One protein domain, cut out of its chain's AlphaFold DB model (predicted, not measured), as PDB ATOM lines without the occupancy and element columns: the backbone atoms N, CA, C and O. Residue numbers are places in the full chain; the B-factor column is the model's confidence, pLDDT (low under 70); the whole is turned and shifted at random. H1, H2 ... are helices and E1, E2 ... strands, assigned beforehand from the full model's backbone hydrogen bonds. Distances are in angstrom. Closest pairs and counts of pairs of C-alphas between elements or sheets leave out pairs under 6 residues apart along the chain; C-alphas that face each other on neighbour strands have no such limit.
ATOM      1  N   ALA A   2      25.469   5.640  26.715       89.12
ATOM      2  CA  ALA A   2      25.861   7.021  27.049       89.12
ATOM      3  C   ALA A   2      25.906   7.304  28.567       89.12
ATOM      4  O   ALA A   2      26.878   7.880  29.052       89.12
ATOM      5  N   GLY A   3      24.910   6.816  29.316       92.75
ATOM      6  CA  GLY A   3      24.817   7.015  30.763       92.75
ATOM      7  C   GLY A   3      25.988   6.418  31.551       92.75
ATOM      8  O   GLY A   3      26.628   7.126  32.325       92.75
ATOM      9  N   ILE A   4      26.340   5.148  31.300       94.31
ATOM     10  CA  ILE A   4      27.498   4.515  31.959       94.31
ATOM     11  C   ILE A   4      28.811   5.241  31.624       94.31
ATOM     12  O   ILE A   4      29.629   5.459  32.511       94.31
ATOM     13  N   PHE A   5      29.010   5.694  30.381       93.81
ATOM     14  CA  PHE A   5      30.210   6.464  30.027       93.81
ATOM     15  C   PHE A   5      30.281   7.808  30.756       93.81
ATOM     16  O   PHE A   5      31.356   8.192  31.220       93.81
ATOM     17  N   GLN A   6      29.155   8.516  30.869       93.88
ATOM     18  CA  GLN A   6      29.089   9.770  31.613       93.88
ATOM     19  C   GLN A   6      29.414   9.552  33.093       93.88
ATOM     20  O   GLN A   6      30.221  10.300  33.642       93.88
ATOM     21  N   HIS A   7      28.857   8.502  33.703       93.94
ATOM     22  CA  HIS A   7      29.171   8.123  35.078       93.94
ATOM     23  C   HIS A   7      30.667   7.841  35.258       93.94
ATOM     24  O   HIS A   7      31.313   8.476  36.087       93.94
ATOM     25  N   LEU A   8      31.247   6.955  34.439       93.56
ATOM     26  CA  LEU A   8      32.663   6.581  34.530       93.56
ATOM     27  C   LEU A   8      33.600   7.790  34.388       93.56
ATOM     28  O   LEU A   8      34.580   7.897  35.119       93.56
ATOM     29  N   LYS A   9      33.274   8.723  33.487       93.44
ATOM     30  CA  LYS A   9      34.052   9.952  33.266       93.44
ATOM     31  C   LYS A   9      34.048  10.891  34.480       93.44
ATOM     32  O   LYS A   9      34.985  11.667  34.642       93.44
ATOM     33  N   GLN A  10      32.992  10.862  35.291       92.19
ATOM     34  CA  GLN A  10      32.815  11.749  36.445       92.19
ATOM     35  C   GLN A  10      33.434  11.202  37.737       92.19
ATOM     36  O   GLN A  10      33.571  11.949  38.705       92.19
ATOM     37  N   LEU A  11      33.811   9.921  37.776       89.81
ATOM     38  CA  LEU A  11      34.384   9.325  38.978       89.81
ATOM     39  C   LEU A  11      35.764   9.917  39.302       89.81
ATOM     40  O   LEU A  11      36.571  10.160  38.399       89.81
ATOM     41  N   PRO A  12      36.085  10.105  40.594       89.38
ATOM     42  CA  PRO A  12      37.388  10.608  40.990       89.38
ATOM     43  C   PRO A  12      38.485   9.600  40.628       89.38
ATOM     44  O   PRO A  12      38.380   8.399  40.890       89.38
ATOM     45  N   ASN A  13      39.582  10.111  40.074       85.81
ATOM     46  CA  ASN A  13      40.770   9.316  39.751       85.81
ATOM     47  C   ASN A  13      41.841   9.362  40.849       85.81
ATOM     48  O   ASN A  13      42.901   8.768  40.688       85.81
ATOM     49  N   LEU A  14      41.580  10.062  41.962       87.62
ATOM     50  CA  LEU A  14      42.482  10.183  43.119       87.62
ATOM     51  C   LEU A  14      43.923  10.568  42.726       87.62
ATOM     52  O   LEU A  14      44.890   9.987  43.208       87.62
ATOM     53  N   GLY A  15      44.062  11.510  41.786       83.31
ATOM     54  CA  GLY A  15      45.360  11.972  41.276       83.31
ATOM     55  C   GLY A  15      46.057  11.021  40.295       83.31
ATOM     56  O   GLY A  15      47.127  11.353  39.790       83.31
ATOM     57  N   ARG A  16      45.469   9.860  39.977       84.19
ATOM     58  CA  ARG A  16      46.012   8.929  38.980       84.19
ATOM     59  C   ARG A  16      45.732   9.441  37.571       84.19
ATOM     60  O   ARG A  16      44.605   9.821  37.249       84.19
ATOM     61  N   LYS A  17      46.743   9.377  36.704       86.25
ATOM     62  CA  LYS A  17      46.526   9.468  35.260       86.25
ATOM     63  C   LYS A  17      45.815   8.188  34.821       86.25
ATOM     64  O   LYS A  17      46.359   7.101  34.990       86.25
ATOM     65  N   VAL A  18      44.600   8.325  34.302       89.56
ATOM     66  CA  VAL A  18      43.820   7.200  33.775       89.56
ATOM     67  C   VAL A  18      43.676   7.344  32.271       89.56
ATOM     68  O   VAL A  18      43.349   8.419  31.768       89.56
ATOM     69  N   GLU A  19      43.915   6.252  31.561       93.44
ATOM     70  CA  GLU A  19      43.587   6.166  30.146       93.44
ATOM     71  C   GLU A  19      42.070   6.027  29.976       93.44
ATOM     72  O   GLU A  19      41.375   5.450  30.821       93.44
ATOM     73  N   ILE A  20      41.547   6.559  28.868       94.75
ATOM     74  CA  ILE A  20      40.113   6.484  28.553       94.75
ATOM     75  C   ILE A  20      39.682   5.020  28.419       94.75
ATOM     76  O   ILE A  20      38.613   4.641  28.894       94.75
ATOM     77  N   SER A  21      40.514   4.207  27.770       96.44
ATOM     78  CA  SER A  21      40.223   2.825  27.410       96.44
ATOM     79  C   SER A  21      41.532   2.060  27.233       96.44
ATOM     80  O   SER A  21      42.415   2.542  26.524       96.44
ATOM     81  N   GLN A  22      41.672   0.895  27.866       96.94
ATOM     82  CA  GLN A  22      42.862   0.047  27.734       96.94
ATOM     83  C   GLN A  22      42.579  -1.417  28.086       96.94
ATOM     84  O   GLN A  22      41.640  -1.725  28.826       96.94
ATOM     85  N   SER A  23      43.426  -2.319  27.587       96.50
ATOM     86  CA  SER A  23      43.368  -3.733  27.959       96.50
ATOM     87  C   SER A  23      43.891  -3.950  29.386       96.50
ATOM     88  O   SER A  23      44.805  -3.234  29.812       96.50
ATOM     89  N   PRO A  24      43.395  -4.966  30.116       95.94
ATOM     90  CA  PRO A  24      43.936  -5.323  31.427       95.94
ATOM     91  C   PRO A  24      45.442  -5.608  31.406       95.94
ATOM     92  O   PRO A  24      46.132  -5.264  32.353       95.94
ATOM     93  N   GLN A  25      45.975  -6.159  30.310       94.38
ATOM     94  CA  GLN A  25      47.404  -6.474  30.164       94.38
ATOM     95  C   GLN A  25      48.298  -5.230  30.053       94.38
ATOM     96  O   GLN A  25      49.507  -5.335  30.241       94.38
ATOM     97  N   SER A  26      47.724  -4.066  29.739       93.88
ATOM     98  CA  SER A  26      48.455  -2.791  29.669       93.88
ATOM     99  C   SER A  26      48.612  -2.125  31.041       93.88
ATOM    100  O   SER A  26      49.344  -1.148  31.183       93.88
ATOM    101  N   VAL A  27      47.926  -2.652  32.057       91.50
ATOM    102  CA  VAL A  27      48.001  -2.214  33.450       91.50
ATOM    103  C   VAL A  27      48.667  -3.334  34.237       91.50
ATOM    104  O   VAL A  27      48.314  -4.487  34.037       91.50
ATOM    105  N   GLY A  28      49.624  -3.008  35.110       88.75
ATOM    106  CA  GLY A  28      50.368  -3.996  35.903       88.75
ATOM    107  C   GLY A  28      49.464  -4.892  36.763       88.75
ATOM    108  O   GLY A  28      48.823  -5.817  36.275       88.75
ATOM    109  N   ASP A  29      49.405  -4.650  38.070       90.44
ATOM    110  CA  ASP A  29      48.498  -5.399  38.946       90.44
ATOM    111  C   ASP A  29      47.042  -4.921  38.758       90.44
ATOM    112  O   ASP A  29      46.510  -4.116  39.527       90.44
ATOM    113  N   HIS A  30      46.399  -5.345  37.667       92.19
ATOM    114  CA  HIS A  30      45.053  -4.910  37.277       92.19
ATOM    115  C   HIS A  30      43.940  -5.413  38.205       92.19
ATOM    116  O   HIS A  30      42.814  -4.939  38.090       92.19
ATOM    117  N   TYR A  31      44.221  -6.308  39.153       93.12
ATOM    118  CA  TYR A  31      43.240  -6.686  40.174       93.12
ATOM    119  C   TYR A  31      43.251  -5.728  41.368       93.12
ATOM    120  O   TYR A  31      42.202  -5.492  41.960       93.12
ATOM    121  N   THR A  32      44.395  -5.123  41.703       90.31
ATOM    122  CA  THR A  32      44.514  -4.233  42.877       90.31
ATOM    123  C   THR A  32      44.575  -2.742  42.523       90.31
ATOM    124  O   THR A  32      44.322  -1.881  43.369       90.31
ATOM    125  N   SER A  33      44.865  -2.392  41.267       88.88
ATOM    126  CA  SER A  33      45.138  -1.003  40.857       88.88
ATOM    127  C   SER A  33      43.935  -0.215  40.314       88.88
ATOM    128  O   SER A  33      44.083   0.969  40.002       88.88
ATOM    129  N   LEU A  34      42.729  -0.793  40.256       91.75
ATOM    130  CA  LEU A  34      41.571  -0.201  39.553       91.75
ATOM    131  C   LEU A  34      40.537   0.503  40.448       91.75
ATOM    132  O   LEU A  34      39.364   0.615  40.083       91.75
ATOM    133  N   LEU A  35      40.948   0.953  41.641       91.38
ATOM    134  CA  LEU A  35      40.063   1.613  42.624       91.38
ATOM    135  C   LEU A  35      38.793   0.794  42.934       91.38
ATOM    136  O   LEU A  35      37.742   1.336  43.270       91.38
ATOM    137  N   THR A  36      38.913  -0.524  42.790       94.44
ATOM    138  CA  THR A  36      37.869  -1.524  42.978       94.44
ATOM    139  C   THR A  36      38.507  -2.690  43.715       94.44
ATOM    140  O   THR A  36      39.656  -3.030  43.434       94.44
ATOM    141  N   HIS A  37      37.807  -3.268  44.687       95.38
ATOM    142  CA  HIS A  37      38.361  -4.362  45.475       95.38
ATOM    143  C   HIS A  37      38.628  -5.597  44.589       95.38
ATOM    144  O   HIS A  37      37.763  -5.928  43.770       95.38
ATOM    145  N   PRO A  38      39.770  -6.301  44.758       96.06
ATOM    146  CA  PRO A  38      40.140  -7.443  43.918       96.06
ATOM    147  C   PRO A  38      39.048  -8.506  43.811       96.06
ATOM    148  O   PRO A  38      38.751  -8.953  42.711       96.06
ATOM    149  N   ASP A  39      38.369  -8.837  44.913       96.44
ATOM    150  CA  ASP A  39      37.284  -9.832  44.901       96.44
ATOM    151  C   ASP A  39      36.117  -9.451  43.984       96.44
ATOM    152  O   ASP A  39      35.494 -10.323  43.384       96.44
ATOM    153  N   ILE A  40      35.823  -8.154  43.852       97.44
ATOM    154  CA  ILE A  40      34.771  -7.660  42.958       97.44
ATOM    155  C   ILE A  40      35.243  -7.736  41.506       97.44
ATOM    156  O   ILE A  40      34.475  -8.125  40.628       97.44
ATOM    157  N   VAL A  41      36.515  -7.411  41.256       97.56
ATOM    158  CA  VAL A  41      37.137  -7.559  39.935       97.56
ATOM    159  C   VAL A  41      37.120  -9.033  39.523       97.56
ATOM    160  O   VAL A  41      36.647  -9.341  38.438       97.56
ATOM    161  N   MET A  42      37.533  -9.951  40.403       97.12
ATOM    162  CA  MET A  42      37.490 -11.402  40.177       97.12
ATOM    163  C   MET A  42      36.064 -11.915  39.982       97.12
ATOM    164  O   MET A  42      35.811 -12.756  39.119       97.12
ATOM    165  N   GLN A  43      35.105 -11.412  40.762       97.50
ATOM    166  CA  GLN A  43      33.704 -11.776  40.581       97.50
ATOM    167  C   GLN A  43      33.216 -11.395  39.184       97.50
ATOM    168  O   GLN A  43      32.631 -12.236  38.501       97.50
ATOM    169  N   LEU A  44      33.496 -10.167  38.740       98.06
ATOM    170  CA  LEU A  44      33.064  -9.689  37.432       98.06
ATOM    171  C   LEU A  44      33.834 -10.344  36.280       98.06
ATOM    172  O   LEU A  44      33.208 -10.710  35.296       98.06
ATOM    173  N   TRP A  45      35.163 -10.446  36.357       98.06
ATOM    174  CA  TRP A  45      36.018 -10.862  35.239       98.06
ATOM    175  C   TRP A  45      36.262 -12.361  35.145       98.06
ATOM    176  O   TRP A  45      36.491 -12.826  34.029       98.06
ATOM    177  N   ASP A  46      36.175 -13.103  36.253       97.12
ATOM    178  CA  ASP A  46      36.552 -14.522  36.286       97.12
ATOM    179  C   ASP A  46      35.373 -15.442  36.604       97.12
ATOM    180  O   ASP A  46      35.269 -16.530  36.042       97.12
ATOM    181  N   LYS A  47      34.492 -15.047  37.532       97.50
ATOM    182  CA  LYS A  47      33.369 -15.896  37.961       97.50
ATOM    183  C   LYS A  47      32.147 -15.697  37.073       97.50
ATOM    184  O   LYS A  47      31.682 -16.663  36.479       97.50
ATOM    185  N   ALA A  48      31.675 -14.463  36.916       97.25
ATOM    186  CA  ALA A  48      30.500 -14.170  36.096       97.25
ATOM    187  C   ALA A  48      30.712 -14.512  34.609       97.25
ATOM    188  O   ALA A  48      29.761 -14.808  33.894       97.25
ATOM    189  N   THR A  49      31.952 -14.491  34.117       97.94
ATOM    190  CA  THR A  49      32.275 -14.662  32.689       97.94
ATOM    191  C   THR A  49      32.494 -16.109  32.255       97.94
ATOM    192  O   THR A  49      32.755 -16.343  31.079       97.94
ATOM    193  N   ARG A  50      32.388 -17.100  33.151       97.81
ATOM    194  CA  ARG A  50      32.746 -18.505  32.855       97.81
ATOM    195  C   ARG A  50      32.022 -19.110  31.656       97.81
ATOM    196  O   ARG A  50      32.571 -19.990  31.001       97.81
ATOM    197  N   LYS A  51      30.798 -18.653  31.383       98.19
ATOM    198  CA  LYS A  51      29.974 -19.110  30.256       98.19
ATOM    199  C   LYS A  51      30.159 -18.282  28.981       98.19
ATOM    200  O   LYS A  51      29.546 -18.604  27.965       98.19
ATOM    201  N   LEU A  52      30.957 -17.212  29.016       98.00
ATOM    202  CA  LEU A  52      31.175 -16.368  27.846       98.00
ATOM    203  C   LEU A  52      32.051 -17.082  26.809       98.00
ATOM    204  O   LEU A  52      32.999 -17.775  27.177       98.00
ATOM    205  N   PRO A  53      31.773 -16.891  25.508       97.38
ATOM    206  CA  PRO A  53      32.541 -17.534  24.445       97.38
ATOM    207  C   PRO A  53      33.934 -16.915  24.249       97.38
ATOM    208  O   PRO A  53      34.794 -17.531  23.625       97.38
ATOM    209  N   GLU A  54      34.166 -15.704  24.761       96.81
ATOM    210  CA  GLU A  54      35.422 -14.975  24.603       96.81
ATOM    211  C   GLU A  54      35.684 -13.985  25.748       96.81
ATOM    212  O   GLU A  54      34.815 -13.685  26.573       96.81
ATOM    213  N   ARG A  55      36.920 -13.474  25.816       97.12
ATOM    214  CA  ARG A  55      37.349 -12.550  26.872       97.12
ATOM    215  C   ARG A  55      36.756 -11.161  26.652       97.12
ATOM    216  O   ARG A  55      37.106 -10.484  25.693       97.12
ATOM    217  N   CYS A  56      35.941 -10.719  27.603       98.12
ATOM    218  CA  CYS A  56      35.286  -9.408  27.573       98.12
ATOM    219  C   CYS A  56      35.869  -8.407  28.588       98.12
ATOM    220  O   CYS A  56      35.383  -7.283  28.690       98.12
ATOM    221  N   SER A  57      36.882  -8.795  29.367       98.31
ATOM    222  CA  SER A  57      37.477  -7.952  30.412       98.31
ATOM    223  C   SER A  57      38.188  -6.738  29.816       98.31
ATOM    224  O   SER A  57      39.085  -6.880  28.983       98.31
ATOM    225  N   TRP A  58      37.813  -5.542  30.267       98.31
ATOM    226  CA  TRP A  58      38.359  -4.288  29.755       98.31
ATOM    227  C   TRP A  58      38.408  -3.197  30.826       98.31
ATOM    228  O   TRP A  58      37.724  -3.291  31.844       98.31
ATOM    229  N   ILE A  59      39.204  -2.147  30.608       97.88
ATOM    230  CA  ILE A  59      39.325  -1.022  31.541       97.88
ATOM    231  C   ILE A  59      38.876   0.264  30.852       97.88
ATOM    232  O   ILE A  59      39.401   0.624  29.800       97.88
ATOM    233  N   VAL A  60      37.941   0.986  31.475       96.88
ATOM    234  CA  VAL A  60      37.440   2.287  30.997       96.88
ATOM    235  C   VAL A  60      37.543   3.309  32.124       96.88
ATOM    236  O   VAL A  60      37.037   3.066  33.216       96.88
ATOM    237  N   TYR A  61      38.233   4.430  31.891       95.31
ATOM    238  CA  TYR A  61      38.550   5.445  32.916       95.31
ATOM    239  C   TYR A  61      39.118   4.845  34.221       95.31
ATOM    240  O   TYR A  61      38.768   5.241  35.332       95.31
ATOM    241  N   GLY A  62      39.983   3.834  34.092       94.94
ATOM    242  CA  GLY A  62      40.568   3.140  35.242       94.94
ATOM    243  C   GLY A  62      39.563   2.326  36.066       94.94
ATOM    244  O   GLY A  62      39.795   2.129  37.257       94.94
ATOM    245  N   ARG A  63      38.438   1.897  35.479       96.31
ATOM    246  CA  ARG A  63      37.459   1.007  36.113       96.31
ATOM    247  C   ARG A  63      37.311  -0.312  35.358       96.31
ATOM    248  O   ARG A  63      37.315  -0.293  34.124       96.31
ATOM    249  N   PRO A  64      37.161  -1.435  36.078       98.00
ATOM    250  CA  PRO A  64      36.932  -2.737  35.474       98.00
ATOM    251  C   PRO A  64      35.522  -2.816  34.881       98.00
ATOM    252  O   PRO A  64      34.521  -2.549  35.549       98.00
ATOM    253  N   VAL A  65      35.442  -3.201  33.612       98.50
ATOM    254  CA  VAL A  65      34.188  -3.389  32.882       98.50
ATOM    255  C   VAL A  65      34.218  -4.682  32.069       98.50
ATOM    256  O   VAL A  65      35.280  -5.272  31.855       98.50
ATOM    257  N   LEU A  66      33.046  -5.110  31.609       98.62
ATOM    258  CA  LEU A  66      32.897  -6.089  30.538       98.62
ATOM    259  C   LEU A  66      32.449  -5.363  29.272       98.62
ATOM    260  O   LEU A  66      31.432  -4.667  29.294       98.62
ATOM    261  N   VAL A  67      33.206  -5.518  28.189       98.25
ATOM    262  CA  VAL A  67      32.936  -4.934  26.871       98.25
ATOM    263  C   VAL A  67      32.774  -6.058  25.866       98.25
ATOM    264  O   VAL A  67      33.633  -6.930  25.761       98.25
ATOM    265  N   HIS A  68      31.679  -6.034  25.113       97.44
ATOM    266  CA  HIS A  68      31.490  -6.984  24.030       97.44
ATOM    267  C   HIS A  68      32.460  -6.634  22.884       97.44
ATOM    268  O   HIS A  68      32.434  -5.500  22.397       97.44
ATOM    269  N   PRO A  69      33.308  -7.566  22.423       95.31
ATOM    270  CA  PRO A  69      34.467  -7.236  21.592       95.31
ATOM    271  C   PRO A  69      34.109  -6.735  20.191       95.31
ATOM    272  O   PRO A  69      34.783  -5.845  19.679       95.31
ATOM    273  N   SER A  70      33.033  -7.245  19.576       93.88
ATOM    274  CA  SER A  70      32.618  -6.779  18.242       93.88
ATOM    275  C   SER A  70      31.798  -5.483  18.254       93.88
ATOM    276  O   SER A  70      31.923  -4.676  17.336       93.88
ATOM    277  N   SER A  71      30.958  -5.267  19.271       93.81
ATOM    278  CA  SER A  71      30.063  -4.109  19.354       93.81
ATOM    279  C   SER A  71      30.645  -2.935  20.136       93.81
ATOM    280  O   SER A  71      30.157  -1.815  20.009       93.81
ATOM    281  N   GLY A  72      31.649  -3.175  20.984       94.38
ATOM    282  CA  GLY A  72      32.185  -2.178  21.911       94.38
ATOM    283  C   GLY A  72      31.217  -1.792  23.039       94.38
ATOM    284  O   GLY A  72      31.467  -0.827  23.762       94.38
ATOM    285  N   ILE A  73      30.104  -2.513  23.205       95.94
ATOM    286  CA  ILE A  73      29.093  -2.208  24.221       95.94
ATOM    287  C   ILE A  73      29.555  -2.710  25.589       95.94
ATOM    288  O   ILE A  73      29.859  -3.889  25.763       95.94
ATOM    289  N   ILE A  74      29.562  -1.813  26.580       97.88
ATOM    290  CA  ILE A  74      29.758  -2.180  27.987       97.88
ATOM    291  C   ILE A  74      28.488  -2.879  28.492       97.88
ATOM    292  O   ILE A  74      27.398  -2.301  28.422       97.88
ATOM    293  N   PHE A  75      28.631  -4.083  29.034       98.12
ATOM    294  CA  PHE A  75      27.523  -4.872  29.586       98.12
ATOM    295  C   PHE A  75      27.758  -5.350  31.023       98.12
ATOM    296  O   PHE A  75      26.873  -5.952  31.626       98.12
ATOM    297  N   GLY A  76      28.922  -5.035  31.591       98.25
ATOM    298  CA  GLY A  76      29.229  -5.245  33.000       98.25
ATOM    299  C   GLY A  76      30.157  -4.160  33.529       98.25
ATOM    300  O   GLY A  76      30.948  -3.592  32.775       98.25
ATOM    301  N   TYR A  77      30.051  -3.845  34.813       97.38
ATOM    302  CA  TYR A  77      30.820  -2.780  35.460       97.38
ATOM    303  C   TYR A  77      31.038  -3.113  36.932       97.38
ATOM    304  O   TYR A  77      30.085  -3.457  37.623       97.38
ATOM    305  N   ALA A  78      32.273  -3.005  37.415       96.81
ATOM    306  CA  ALA A  78      32.624  -3.213  38.816       96.81
ATOM    307  C   ALA A  78      33.198  -1.927  39.421       96.81
ATOM    308  O   ALA A  78      33.915  -1.177  38.753       96.81
ATOM    309  N   PHE A  79      32.856  -1.659  40.683       92.19
ATOM    310  CA  PHE A  79      33.246  -0.425  41.356       92.19
ATOM    311  C   PHE A  79      33.273  -0.535  42.876       92.19
ATOM    312  O   PHE A  79      32.487  -1.241  43.511       92.19
ATOM    313  N   GLY A  80      34.172   0.250  43.470       88.62
ATOM    314  CA  GLY A  80      34.302   0.347  44.917       88.62
ATOM    315  C   GLY A  80      34.641  -0.999  45.555       88.62
ATOM    316  O   GLY A  80      35.307  -1.845  44.960       88.62
ATOM    317  N   SER A  81      34.207  -1.193  46.795       86.94
ATOM    318  CA  SER A  81      34.565  -2.379  47.578       86.94
ATOM    319  C   SER A  81      33.521  -3.491  47.577       86.94
ATOM    320  O   SER A  81      33.838  -4.594  48.011       86.94
ATOM    321  N   ILE A  82      32.291  -3.229  47.118       86.00
ATOM    322  CA  ILE A  82      31.158  -4.130  47.393       86.00
ATOM    323  C   ILE A  82      30.198  -4.362  46.224       86.00
ATOM    324  O   ILE A  82      29.174  -5.018  46.427       86.00
ATOM    325  N   ALA A  83      30.432  -3.781  45.044       93.12
ATOM    326  CA  ALA A  83      29.415  -3.776  43.999       93.12
ATOM    327  C   ALA A  83      29.968  -3.951  42.583       93.12
ATOM    328  O   ALA A  83      30.981  -3.388  42.183       93.12
ATOM    329  N   TYR A  84      29.212  -4.710  41.804       97.44
ATOM    330  CA  TYR A  84      29.281  -4.767  40.357       97.44
ATOM    331  C   TYR A  84      27.855  -4.770  39.818       97.44
ATOM    332  O   TYR A  84      26.893  -4.892  40.581       97.44
ATOM    333  N   ALA A  85      27.723  -4.598  38.514       98.00
ATOM    334  CA  ALA A  85      26.457  -4.532  37.820       98.00
ATOM    335  C   ALA A  85      26.555  -5.202  36.453       98.00
ATOM    336  O   ALA A  85      27.622  -5.198  35.830       98.00
ATOM    337  N   LEU A  86      25.427  -5.729  35.986       98.25
ATOM    338  CA  LEU A  86      25.253  -6.286  34.648       98.25
ATOM    339  C   LEU A  86      24.106  -5.563  33.942       98.25
ATOM    340  O   LEU A  86      23.153  -5.122  34.587       98.25
ATOM    341  N   ARG A  87      24.194  -5.450  32.616       98.00
ATOM    342  CA  ARG A  87      23.115  -4.937  31.766       98.00
ATOM    343  C   ARG A  87      22.380  -6.105  31.118       98.00
ATOM    344  O   ARG A  87      22.863  -6.666  30.140       98.00
ATOM    345  N   LEU A  88      21.225  -6.457  31.665       97.50
ATOM    346  CA  LEU A  88      20.445  -7.605  31.225       97.50
ATOM    347  C   LEU A  88      19.386  -7.219  30.178       97.50
ATOM    348  O   LEU A  88      18.840  -6.113  30.243       97.50
ATOM    349  N   PRO A  89      19.062  -8.121  29.237       96.81
ATOM    350  CA  PRO A  89      17.801  -8.057  28.493       96.81
ATOM    351  C   PRO A  89      16.588  -8.228  29.431       96.81
ATOM    352  O   PRO A  89      16.720  -8.710  30.557       96.81
ATOM    353  N   GLN A  90      15.400  -7.834  28.961       95.56
ATOM    354  CA  GLN A  90      14.193  -7.688  29.790       95.56
ATOM    355  C   GLN A  90      13.802  -8.958  30.564       95.56
ATOM    356  O   GLN A  90      13.509  -8.872  31.751       95.56
ATOM    357  N   GLU A  91      13.835 -10.129  29.925       96.75
ATOM    358  CA  GLU A  91      13.453 -11.399  30.561       96.75
ATOM    359  C   GLU A  91      14.346 -11.713  31.772       96.75
ATOM    360  O   GLU A  91      13.858 -11.941  32.878       96.75
ATOM    361  N   GLN A  92      15.670 -11.657  31.596       98.25
ATOM    362  CA  GLN A  92      16.620 -11.923  32.680       98.25
ATOM    363  C   GLN A  92      16.649 -10.786  33.711       98.25
ATOM    364  O   GLN A  92      16.919 -11.032  34.886       98.25
ATOM    365  N   TYR A  93      16.335  -9.551  33.309       97.69
ATOM    366  CA  TYR A  93      16.118  -8.444  34.241       97.69
ATOM    367  C   TYR A  93      14.955  -8.754  35.195       97.69
ATOM    368  O   TYR A  93      15.126  -8.686  36.409       97.69
ATOM    369  N   GLU A  94      13.790  -9.135  34.668       97.25
ATOM    370  CA  GLU A  94      12.611  -9.490  35.469       97.25
ATOM    371  C   GLU A  94      12.873 -10.705  36.363       97.25
ATOM    372  O   GLU A  94      12.530 -10.688  37.551       97.25
ATOM    373  N   GLU A  95      13.554 -11.724  35.830       97.88
ATOM    374  CA  GLU A  95      13.997 -12.875  36.613       97.88
ATOM    375  C   GLU A  95      14.872 -12.428  37.794       97.88
ATOM    376  O   GLU A  95      14.621 -12.818  38.936       97.88
ATOM    377  N   ALA A  96      15.865 -11.570  37.562       97.69
ATOM    378  CA  ALA A  96      16.758 -11.095  38.610       97.69
ATOM    379  C   ALA A  96      16.019 -10.282  39.686       97.69
ATOM    380  O   ALA A  96      16.233 -10.513  40.881       97.69
ATOM    381  N   ILE A  97      15.096  -9.396  39.292       97.62
ATOM    382  CA  ILE A  97      14.236  -8.664  40.235       97.62
ATOM    383  C   ILE A  97      13.423  -9.641  41.097       97.62
ATOM    384  O   ILE A  97      13.356  -9.472  42.315       97.62
ATOM    385  N   SER A  98      12.872 -10.711  40.508       97.75
ATOM    386  CA  SER A  98      12.122 -11.733  41.256       97.75
ATOM    387  C   SER A  98      12.971 -12.468  42.308       97.75
ATOM    388  O   SER A  98      12.445 -12.922  43.324       97.75
ATOM    389  N   LYS A  99      14.301 -12.516  42.125       97.88
ATOM    390  CA  LYS A  99      15.277 -13.067  43.090       97.88
ATOM    391  C   LYS A  99      15.802 -12.018  44.083       97.88
ATOM    392  O   LYS A  99      16.762 -12.251  44.829       97.88
ATOM    393  N   GLY A 100      15.167 -10.848  44.113       97.12
ATOM    394  CA  GLY A 100      15.500  -9.742  45.002       97.12
ATOM    395  C   GLY A 100      16.819  -9.068  44.643       97.12
ATOM    396  O   GLY A 100      17.520  -8.603  45.544       97.12
ATOM    397  N   VAL A 101      17.216  -9.101  43.372       97.00
ATOM    398  CA  VAL A 101      18.271  -8.225  42.867       97.00
ATOM    399  C   VAL A 101      17.690  -6.825  42.697       97.00
ATOM    400  O   VAL A 101      16.535  -6.664  42.312       97.00
ATOM    401  N   GLU A 102      18.477  -5.806  43.018       96.19
ATOM    402  CA  GLU A 102      18.019  -4.420  43.038       96.19
ATOM    403  C   GLU A 102      18.668  -3.617  41.902       96.19
ATOM    404  O   GLU A 102      19.765  -3.929  41.431       96.19
ATOM    405  N   ARG A 103      17.980  -2.560  41.461       95.62
ATOM    406  CA  ARG A 103      18.510  -1.563  40.514       95.62
ATOM    407  C   ARG A 103      19.158  -0.374  41.222       95.62
ATOM    408  O   ARG A 103      20.021   0.289  40.650       95.62
ATOM    409  N   THR A 104      18.717  -0.096  42.442       95.56
ATOM    410  CA  THR A 104      19.172   1.020  43.263       95.56
ATOM    411  C   THR A 104      19.857   0.491  44.508       95.56
ATOM    412  O   THR A 104      19.483  -0.554  45.031       95.56
ATOM    413  N   LYS A 105      20.873   1.205  44.991       92.94
ATOM    414  CA  LYS A 105      21.518   0.888  46.265       92.94
ATOM    415  C   LYS A 105      21.836   2.162  47.024       92.94
ATOM    416  O   LYS A 105      22.422   3.095  46.471       92.94
ATOM    417  N   LYS A 106      21.449   2.183  48.298       92.12
ATOM    418  CA  LYS A 106      21.732   3.287  49.218       92.12
ATOM    419  C   LYS A 106      23.065   3.064  49.921       92.12
ATOM    420  O   LYS A 106      23.363   1.963  50.380       92.12
ATOM    421  N   TYR A 107      23.828   4.136  50.022       86.19
ATOM    422  CA  TYR A 107      25.107   4.243  50.705       86.19
ATOM    423  C   TYR A 107      25.032   5.384  51.733       86.19
ATOM    424  O   TYR A 107      24.146   6.239  51.640       86.19
ATOM    425  N   PRO A 108      25.938   5.433  52.726       88.81
ATOM    426  CA  PRO A 108      25.975   6.541  53.682       88.81
ATOM    427  C   PRO A 108      26.147   7.924  53.030       88.81
ATOM    428  O   PRO A 108      25.684   8.921  53.575       88.81
ATOM    429  N   ASP A 109      26.807   7.980  51.873       87.44
ATOM    430  CA  ASP A 109      27.155   9.185  51.117       87.44
ATOM    431  C   ASP A 109      26.230   9.462  49.917       87.44
ATOM    432  O   ASP A 109      26.426  10.448  49.206       87.44
ATOM    433  N   GLY A 110      25.198   8.638  49.695       88.94
ATOM    434  CA  GLY A 110      24.224   8.867  48.631       88.94
ATOM    435  C   GLY A 110      23.491   7.617  48.160       88.94
ATOM    436  O   GLY A 110      23.469   6.581  48.813       88.94
ATOM    437  N   GLU A 111      22.867   7.713  46.995       92.06
ATOM    438  CA  GLU A 111      22.195   6.597  46.336       92.06
ATOM    439  C   GLU A 111      22.756   6.443  44.928       92.06
ATOM    440  O   GLU A 111      22.936   7.427  44.207       92.06
ATOM    441  N   LEU A 112      23.028   5.202  44.533       90.94
ATOM    442  CA  LEU A 112      23.352   4.877  43.156       90.94
ATOM    443  C   LEU A 112      22.142   4.215  42.504       90.94
ATOM    444  O   LEU A 112      21.779   3.093  42.856       90.94
ATOM    445  N   ASP A 113      21.550   4.923  41.543       94.12
ATOM    446  CA  ASP A 113      20.468   4.429  40.696       94.12
ATOM    447  C   ASP A 113      20.957   4.242  39.256       94.12
ATOM    448  O   ASP A 113      21.298   5.201  38.544       94.12
ATOM    449  N   PHE A 114      20.938   2.991  38.794       94.25
ATOM    450  CA  PHE A 114      21.298   2.663  37.421       94.25
ATOM    451  C   PHE A 114      20.280   3.117  36.372       94.25
ATOM    452  O   PHE A 114      20.520   2.959  35.175       94.25
ATOM    453  N   LYS A 115      19.171   3.753  36.762       92.62
ATOM    454  CA  LYS A 115      18.293   4.474  35.835       92.62
ATOM    455  C   LYS A 115      19.039   5.458  34.951       92.62
ATOM    456  O   LYS A 115      18.751   5.545  33.760       92.62
ATOM    457  N   SER A 116      20.048   6.121  35.502       91.31
ATOM    458  CA  SER A 116      20.906   7.042  34.757       91.31
ATOM    459  C   SER A 116      21.813   6.354  33.724       91.31
ATOM    460  O   SER A 116      22.276   7.009  32.794       91.31
ATOM    461  N   PHE A 117      22.068   5.043  33.840       92.69
ATOM    462  CA  PHE A 117      22.978   4.313  32.944       92.69
ATOM    463  C   PHE A 117      22.266   3.811  31.683       92.69
ATOM    464  O   PHE A 117      22.904   3.625  30.637       92.69
ATOM    465  N   GLY A 118      20.954   3.607  31.795       91.81
ATOM    466  CA  GLY A 118      20.075   3.045  30.781       91.81
ATOM    467  C   GLY A 118      19.196   1.928  31.345       91.81
ATOM    468  O   GLY A 118      19.224   1.606  32.536       91.81
ATOM    469  N   GLU A 119      18.396   1.327  30.473       92.19
ATOM    470  CA  GLU A 119      17.581   0.157  30.805       92.19
ATOM    471  C   GLU A 119      18.437  -1.112  30.942       92.19
ATOM    472  O   GLU A 119      19.529  -1.212  30.368       92.19
ATOM    473  N   GLY A 120      17.938  -2.064  31.733       95.44
ATOM    474  CA  GLY A 120      18.545  -3.384  31.927       95.44
ATOM    475  C   GLY A 120      19.646  -3.463  32.988       95.44
ATOM    476  O   GLY A 120      20.064  -4.558  33.346       95.44
ATOM    477  N   TRP A 121      20.135  -2.340  33.514       97.69
ATOM    478  CA  TRP A 121      21.195  -2.355  34.525       97.69
ATOM    479  C   TRP A 121      20.684  -2.755  35.910       97.69
ATOM    480  O   TRP A 121      19.765  -2.122  36.433       97.69
ATOM    481  N   ILE A 122      21.331  -3.748  36.521       97.44
ATOM    482  CA  ILE A 122      21.067  -4.222  37.887       97.44
ATOM    483  C   ILE A 122      22.366  -4.505  38.640       97.44
ATOM    484  O   ILE A 122      23.397  -4.778  38.023       97.44
ATOM    485  N   PHE A 123      22.311  -4.473  39.971       97.75
ATOM    486  CA  PHE A 123      23.429  -4.881  40.822       97.75
ATOM    487  C   PHE A 123      23.674  -6.394  40.760       97.75
ATOM    488  O   PHE A 123      22.759  -7.181  40.559       97.75
ATOM    489  N   GLY A 124      24.911  -6.817  40.991       96.25
ATOM    490  CA  GLY A 124      25.224  -8.203  41.319       96.25
ATOM    491  C   GLY A 124      24.844  -8.552  42.761       96.25
ATOM    492  O   GLY A 124      24.847  -7.691  43.646       96.25
ATOM    493  N   LYS A 125      24.540  -9.828  43.007       96.12
ATOM    494  CA  LYS A 125      24.167 -10.380  44.319       96.12
ATOM    495  C   LYS A 125      24.840 -11.733  44.610       96.12
ATOM    496  O   LYS A 125      24.449 -12.418  45.551       96.12
ATOM    497  N   TRP A 126      25.882 -12.092  43.860       95.75
ATOM    498  CA  TRP A 126      26.636 -13.343  44.010       95.75
ATOM    499  C   TRP A 126      25.772 -14.597  43.819       95.75
ATOM    500  O   TRP A 126      26.013 -15.633  44.441       95.75
ATOM    501  N   LEU A 127      24.741 -14.499  42.980       96.31
ATOM    502  CA  LEU A 127      23.852 -15.621  42.691       96.31
ATOM    503  C   LEU A 127      24.494 -16.571  41.674       96.31
ATOM    504  O   LEU A 127      25.256 -16.157  40.804       96.31
ATOM    505  N   LYS A 128      24.163 -17.864  41.763       95.25
ATOM    506  CA  LYS A 128      24.679 -18.890  40.837       95.25
ATOM    507  C   LYS A 128      24.222 -18.653  39.390       95.25
ATOM    508  O   LYS A 128      24.912 -19.042  38.457       95.25
ATOM    509  N   GLU A 129      23.069 -18.013  39.215       96.88
ATOM    510  CA  GLU A 129      22.465 -17.696  37.919       96.88
ATOM    511  C   GLU A 129      23.167 -16.547  37.196       96.88
ATOM    512  O   GLU A 129      22.951 -16.347  36.005       96.88
ATOM    513  N   GLU A 130      24.051 -15.815  37.874       97.00
ATOM    514  CA  GLU A 130      24.747 -14.687  37.262       97.00
ATOM    515  C   GLU A 130      25.662 -15.092  36.111       97.00
ATOM    516  O   GLU A 130      25.890 -14.278  35.222       97.00
ATOM    517  N   GLU A 131      26.158 -16.332  36.082       98.19
ATOM    518  CA  GLU A 131      26.895 -16.839  34.921       98.19
ATOM    519  C   GLU A 131      25.992 -16.888  33.671       98.19
ATOM    520  O   GLU A 131      26.428 -16.542  32.571       98.19
ATOM    521  N   ASP A 132      24.718 -17.272  33.832       98.44
ATOM    522  CA  ASP A 132      23.727 -17.285  32.747       98.44
ATOM    523  C   ASP A 132      23.268 -15.870  32.389       98.44
ATOM    524  O   ASP A 132      23.184 -15.523  31.209       98.44
ATOM    525  N   TRP A 133      23.043 -15.015  33.388       98.50
ATOM    526  CA  TRP A 133      22.707 -13.610  33.154       98.50
ATOM    527  C   TRP A 133      23.838 -12.850  32.463       98.50
ATOM    528  O   TRP A 133      23.576 -12.029  31.589       98.50
ATOM    529  N   CYS A 134      25.097 -13.143  32.787       98.50
ATOM    530  CA  CYS A 134      26.253 -12.558  32.115       98.50
ATOM    531  C   CYS A 134      26.322 -12.992  30.643       98.50
ATOM    532  O   CYS A 134      26.555 -12.158  29.766       98.50
ATOM    533  N   LEU A 135      26.035 -14.265  30.340       98.44
ATOM    534  CA  LEU A 135      25.915 -14.736  28.957       98.44
ATOM    535  C   LEU A 135      24.753 -14.061  28.209       98.44
ATOM    536  O   LEU A 135      24.905 -13.694  27.042       98.44
ATOM    537  N   ALA A 136      23.610 -13.858  28.866       98.19
ATOM    538  CA  ALA A 136      22.484 -13.122  28.292       98.19
ATOM    539  C   ALA A 136      22.844 -11.648  28.029       98.19
ATOM    540  O   ALA A 136      22.579 -11.138  26.943       98.19
ATOM    541  N   ALA A 137      23.522 -10.989  28.974       98.12
ATOM    542  CA  ALA A 137      24.026  -9.623  28.834       98.12
ATOM    543  C   ALA A 137      25.009  -9.486  27.663       98.12
ATOM    544  O   ALA A 137      24.927  -8.533  26.889       98.12
ATOM    545  N   TYR A 138      25.904 -10.463  27.499       98.06
ATOM    546  CA  TYR A 138      26.821 -10.543  26.367       98.06
ATOM    547  C   TYR A 138      26.060 -10.610  25.034       98.06
ATOM    548  O   TYR A 138      26.294  -9.791  24.150       98.06
ATOM    549  N   ARG A 139      25.095 -11.529  24.894       96.56
ATOM    550  CA  ARG A 139      24.292 -11.654  23.661       96.56
ATOM    551  C   ARG A 139      23.491 -10.386  23.381       96.56
ATOM    552  O   ARG A 139      23.504  -9.877  22.263       96.56
ATOM    553  N   PHE A 140      22.883  -9.821  24.416       95.62
ATOM    554  CA  PHE A 140      22.135  -8.576  24.318       95.62
ATOM    555  C   PHE A 140      23.018  -7.399  23.869       95.62
ATOM    556  O   PHE A 140      22.610  -6.583  23.044       95.62
ATOM    557  N   ALA A 141      24.272  -7.350  24.328       95.00
ATOM    558  CA  ALA A 141      25.261  -6.367  23.891       95.00
ATOM    559  C   ALA A 141      25.708  -6.538  22.427       95.00
ATOM    560  O   ALA A 141      26.281  -5.605  21.859       95.00
ATOM    561  N   MET A 142      25.454  -7.688  21.801       89.81
ATOM    562  CA  MET A 142      25.599  -7.871  20.355       89.81
ATOM    563  C   MET A 142      24.361  -7.350  19.605       89.81
ATOM    564  O   MET A 142      24.489  -6.647  18.600       89.81
ATOM    565  N   GLU A 143      23.163  -7.659  20.105       79.00
ATOM    566  CA  GLU A 143      21.880  -7.348  19.457       79.00
ATOM    567  C   GLU A 143      21.501  -5.864  19.505       79.00
ATOM    568  O   GLU A 143      20.899  -5.365  18.553       79.00
ATOM    569  N   ASP A 144      21.901  -5.132  20.548       65.88
ATOM    570  CA  ASP A 144      21.644  -3.687  20.680       65.88
ATOM    571  C   ASP A 144      22.249  -2.903  19.490       65.88
ATOM    572  O   ASP A 144      21.673  -1.930  19.006       65.88
ATOM    573  N   VAL A 145      23.334  -3.398  18.877       60.66
ATOM    574  CA  VAL A 145      23.863  -2.829  17.622       60.66
ATOM    575  C   VAL A 145      22.916  -3.059  16.447       60.66
ATOM    576  O   VAL A 145      22.776  -2.191  15.591       60.66
ATOM    577  N   SER A 146      22.245  -4.210  16.386       53.72
ATOM    578  CA  SER A 146      21.292  -4.532  15.319       53.72
ATOM    579  C   SER A 146      20.003  -3.708  15.420       53.72
ATOM    580  O   SER A 146      19.466  -3.313  14.387       53.72
ATOM    581  N   TYR A 147      19.568  -3.364  16.639       51.16
ATOM    582  CA  TYR A 147      18.431  -2.474  16.894       51.16
ATOM    583  C   TYR A 147      18.754  -1.003  16.569       51.16
ATOM    584  O   TYR A 147      17.967  -0.316  15.920       51.16
ATOM    585  N   TRP A 148      19.955  -0.515  16.902       46.88
ATOM    586  CA  TRP A 148      20.421   0.798  16.427       46.88
ATOM    587  C   TRP A 148      20.654   0.823  14.909       46.88
ATOM    588  O   TRP A 148      20.351   1.820  14.246       46.88
ATOM    589  N   ASN A 149      21.122  -0.281  14.326       50.44
ATOM    590  CA  ASN A 149      21.249  -0.432  12.877       50.44
ATOM    591  C   ASN A 149      19.888  -0.533  12.175       50.44
ATOM    592  O   ASN A 149      19.780  -0.118  11.024       50.44
ATOM    593  N   SER A 150      18.842  -1.048  12.832       47.81
ATOM    594  CA  SER A 150      17.478  -1.069  12.293       47.81
ATOM    595  C   SER A 150      16.789   0.290  12.445       47.81
ATOM    596  O   SER A 150      16.152   0.731  11.495       47.81
ATOM    597  N   PHE A 151      17.019   1.032  13.534       45.12
ATOM    598  CA  PHE A 151      16.577   2.429  13.669       45.12
ATOM    599  C   PHE A 151      17.264   3.370  12.668       45.12
ATOM    600  O   PHE A 151      16.617   4.250  12.100       45.12
ATOM    601  N   THR A 152      18.551   3.156  12.380       45.47
ATOM    602  CA  THR A 152      19.259   3.878  11.306       45.47
ATOM    603  C   THR A 152      18.921   3.353   9.907       45.47
ATOM    604  O   THR A 152      19.032   4.100   8.936       45.47
ATOM    605  N   LYS A 153      18.415   2.118   9.769       44.41
ATOM    606  CA  LYS A 153      17.788   1.644   8.521       44.41
ATOM    607  C   LYS A 153      16.410   2.261   8.288       44.41
ATOM    608  O   LYS A 153      16.089   2.545   7.140       44.41
ATOM    609  N   THR A 154      15.636   2.530   9.339       39.88
ATOM    610  CA  THR A 154      14.322   3.185   9.228       39.88
ATOM    611  C   THR A 154      14.445   4.699   9.001       39.88
ATOM    612  O   THR A 154      13.546   5.299   8.423       39.88
ATOM    613  N   SER A 155      15.582   5.323   9.342       43.41
ATOM    614  CA  SER A 155      15.881   6.721   8.975       43.41
ATOM    615  C   SER A 155      16.687   6.891   7.675       43.41
ATOM    616  O   SER A 155      16.808   8.010   7.176       43.41
ATOM    617  N   SER A 156      17.134   5.796   7.045       43.66
ATOM    618  CA  SER A 156      17.705   5.786   5.683       43.66
ATOM    619  C   SER A 156      16.637   5.579   4.590       43.66
ATOM    620  O   SER A 156      16.874   4.992   3.537       43.66
TER     621      SER A 156
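What this domain is: This is residues 2 to 156 of the 200 residues of an uncharacterized protein of Oscillatoriales cyanobacterium SpSt-418 (UniProt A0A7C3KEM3). A strongly twisted sheet, E1 to E4 with E7, is the core, with H2 and residues 130 to 142 of H4 over one face and H1 over the other. H3 sits at the E7 edge; residues 147 to 156, mostly the end of H4, stick out as an arm, and residues 106 to 111, the tip of the small hairpin E5 and E6, stick out too. The 155 printed residues include four named helices and seven named strands, in the order H1 H2 E1 E2 E3 E4 H3 E5 E6 E7 H4; the sheet's order is E1 E2 E3 E4 E7, antiparallel throughout. The class is mixed, and the whole is compact, with a radius of gyration of the C-alphas of 15.3 A and spans of 45 by 36 by 31 A.

How they stand to each other: H1, residues 2 to 10, and H2, residues 38 to 47, lie on opposite faces of the sheet of E1, residues 57 to 60, E2, 63 to 67, E3, 74 to 79, E4, 83 to 87, and E7, 121 to 123. H1 has a height over the sheet of 9.6 A; the closest C-alphas of H1 and E1 are Leu 8 and Val 60, 7.3 A. H2, at 8.6 A, runs along E3 at 8 degrees on the local plane; their closest C-alphas are Val 41 and Ala 78, 6.4 A. E1 to E4 form a meander, each strand the antiparallel neighbour of the one before. N 58 and O 65 are 3.0 A apart across E1 and E2, N 66 and O 76 2.8 A across E2 and E3, N 85 and O 77 2.8 A across E3 and E4, and N 86 and O 122 3.0 A across E4 and E7. H3, residues 90 to 98, is on the sheet; its closest C-alphas with E7 are Tyr 93 and Ile 122, 7.5 A. E5, residues 104 to 107, and E6, 110 to 113, form an antiparallel hairpin, with N 107 and O 110 2.8 A apart. H4, residues 130 to 155, lies over E3 and E4 on the same face as H2; the closest C-alphas of H4 and E4 are Arg 87 and Ala 137, 5.6 A. In H1 and H3 every O i to N i+4 pair is within hydrogen-bond range; in H2 5 of 6 are, in H4 20 of 22.

Where its parts are: H1 begins at C-alpha 2, (25.861, 7.021, 27.049), and is 12.6 A long; H2 is 12.4 A and H3 12.3 A. E3 is 13.9 A long, from C-alpha 74 at (29.758, -2.180, 27.987). H4, 36.6 A long, has a kink of 27 degrees near residue 141 and ends at C-alpha 155, (15.881, 6.721, 8.975).

The domain as a whole: The C-alphas farthest apart, those of Pro 108 and Ser 156, are 48.7 A apart. The printed part has no cut; the link from H1 to H2, 27 residues, is long. Residues 144 to 156 have pLDDT under 70.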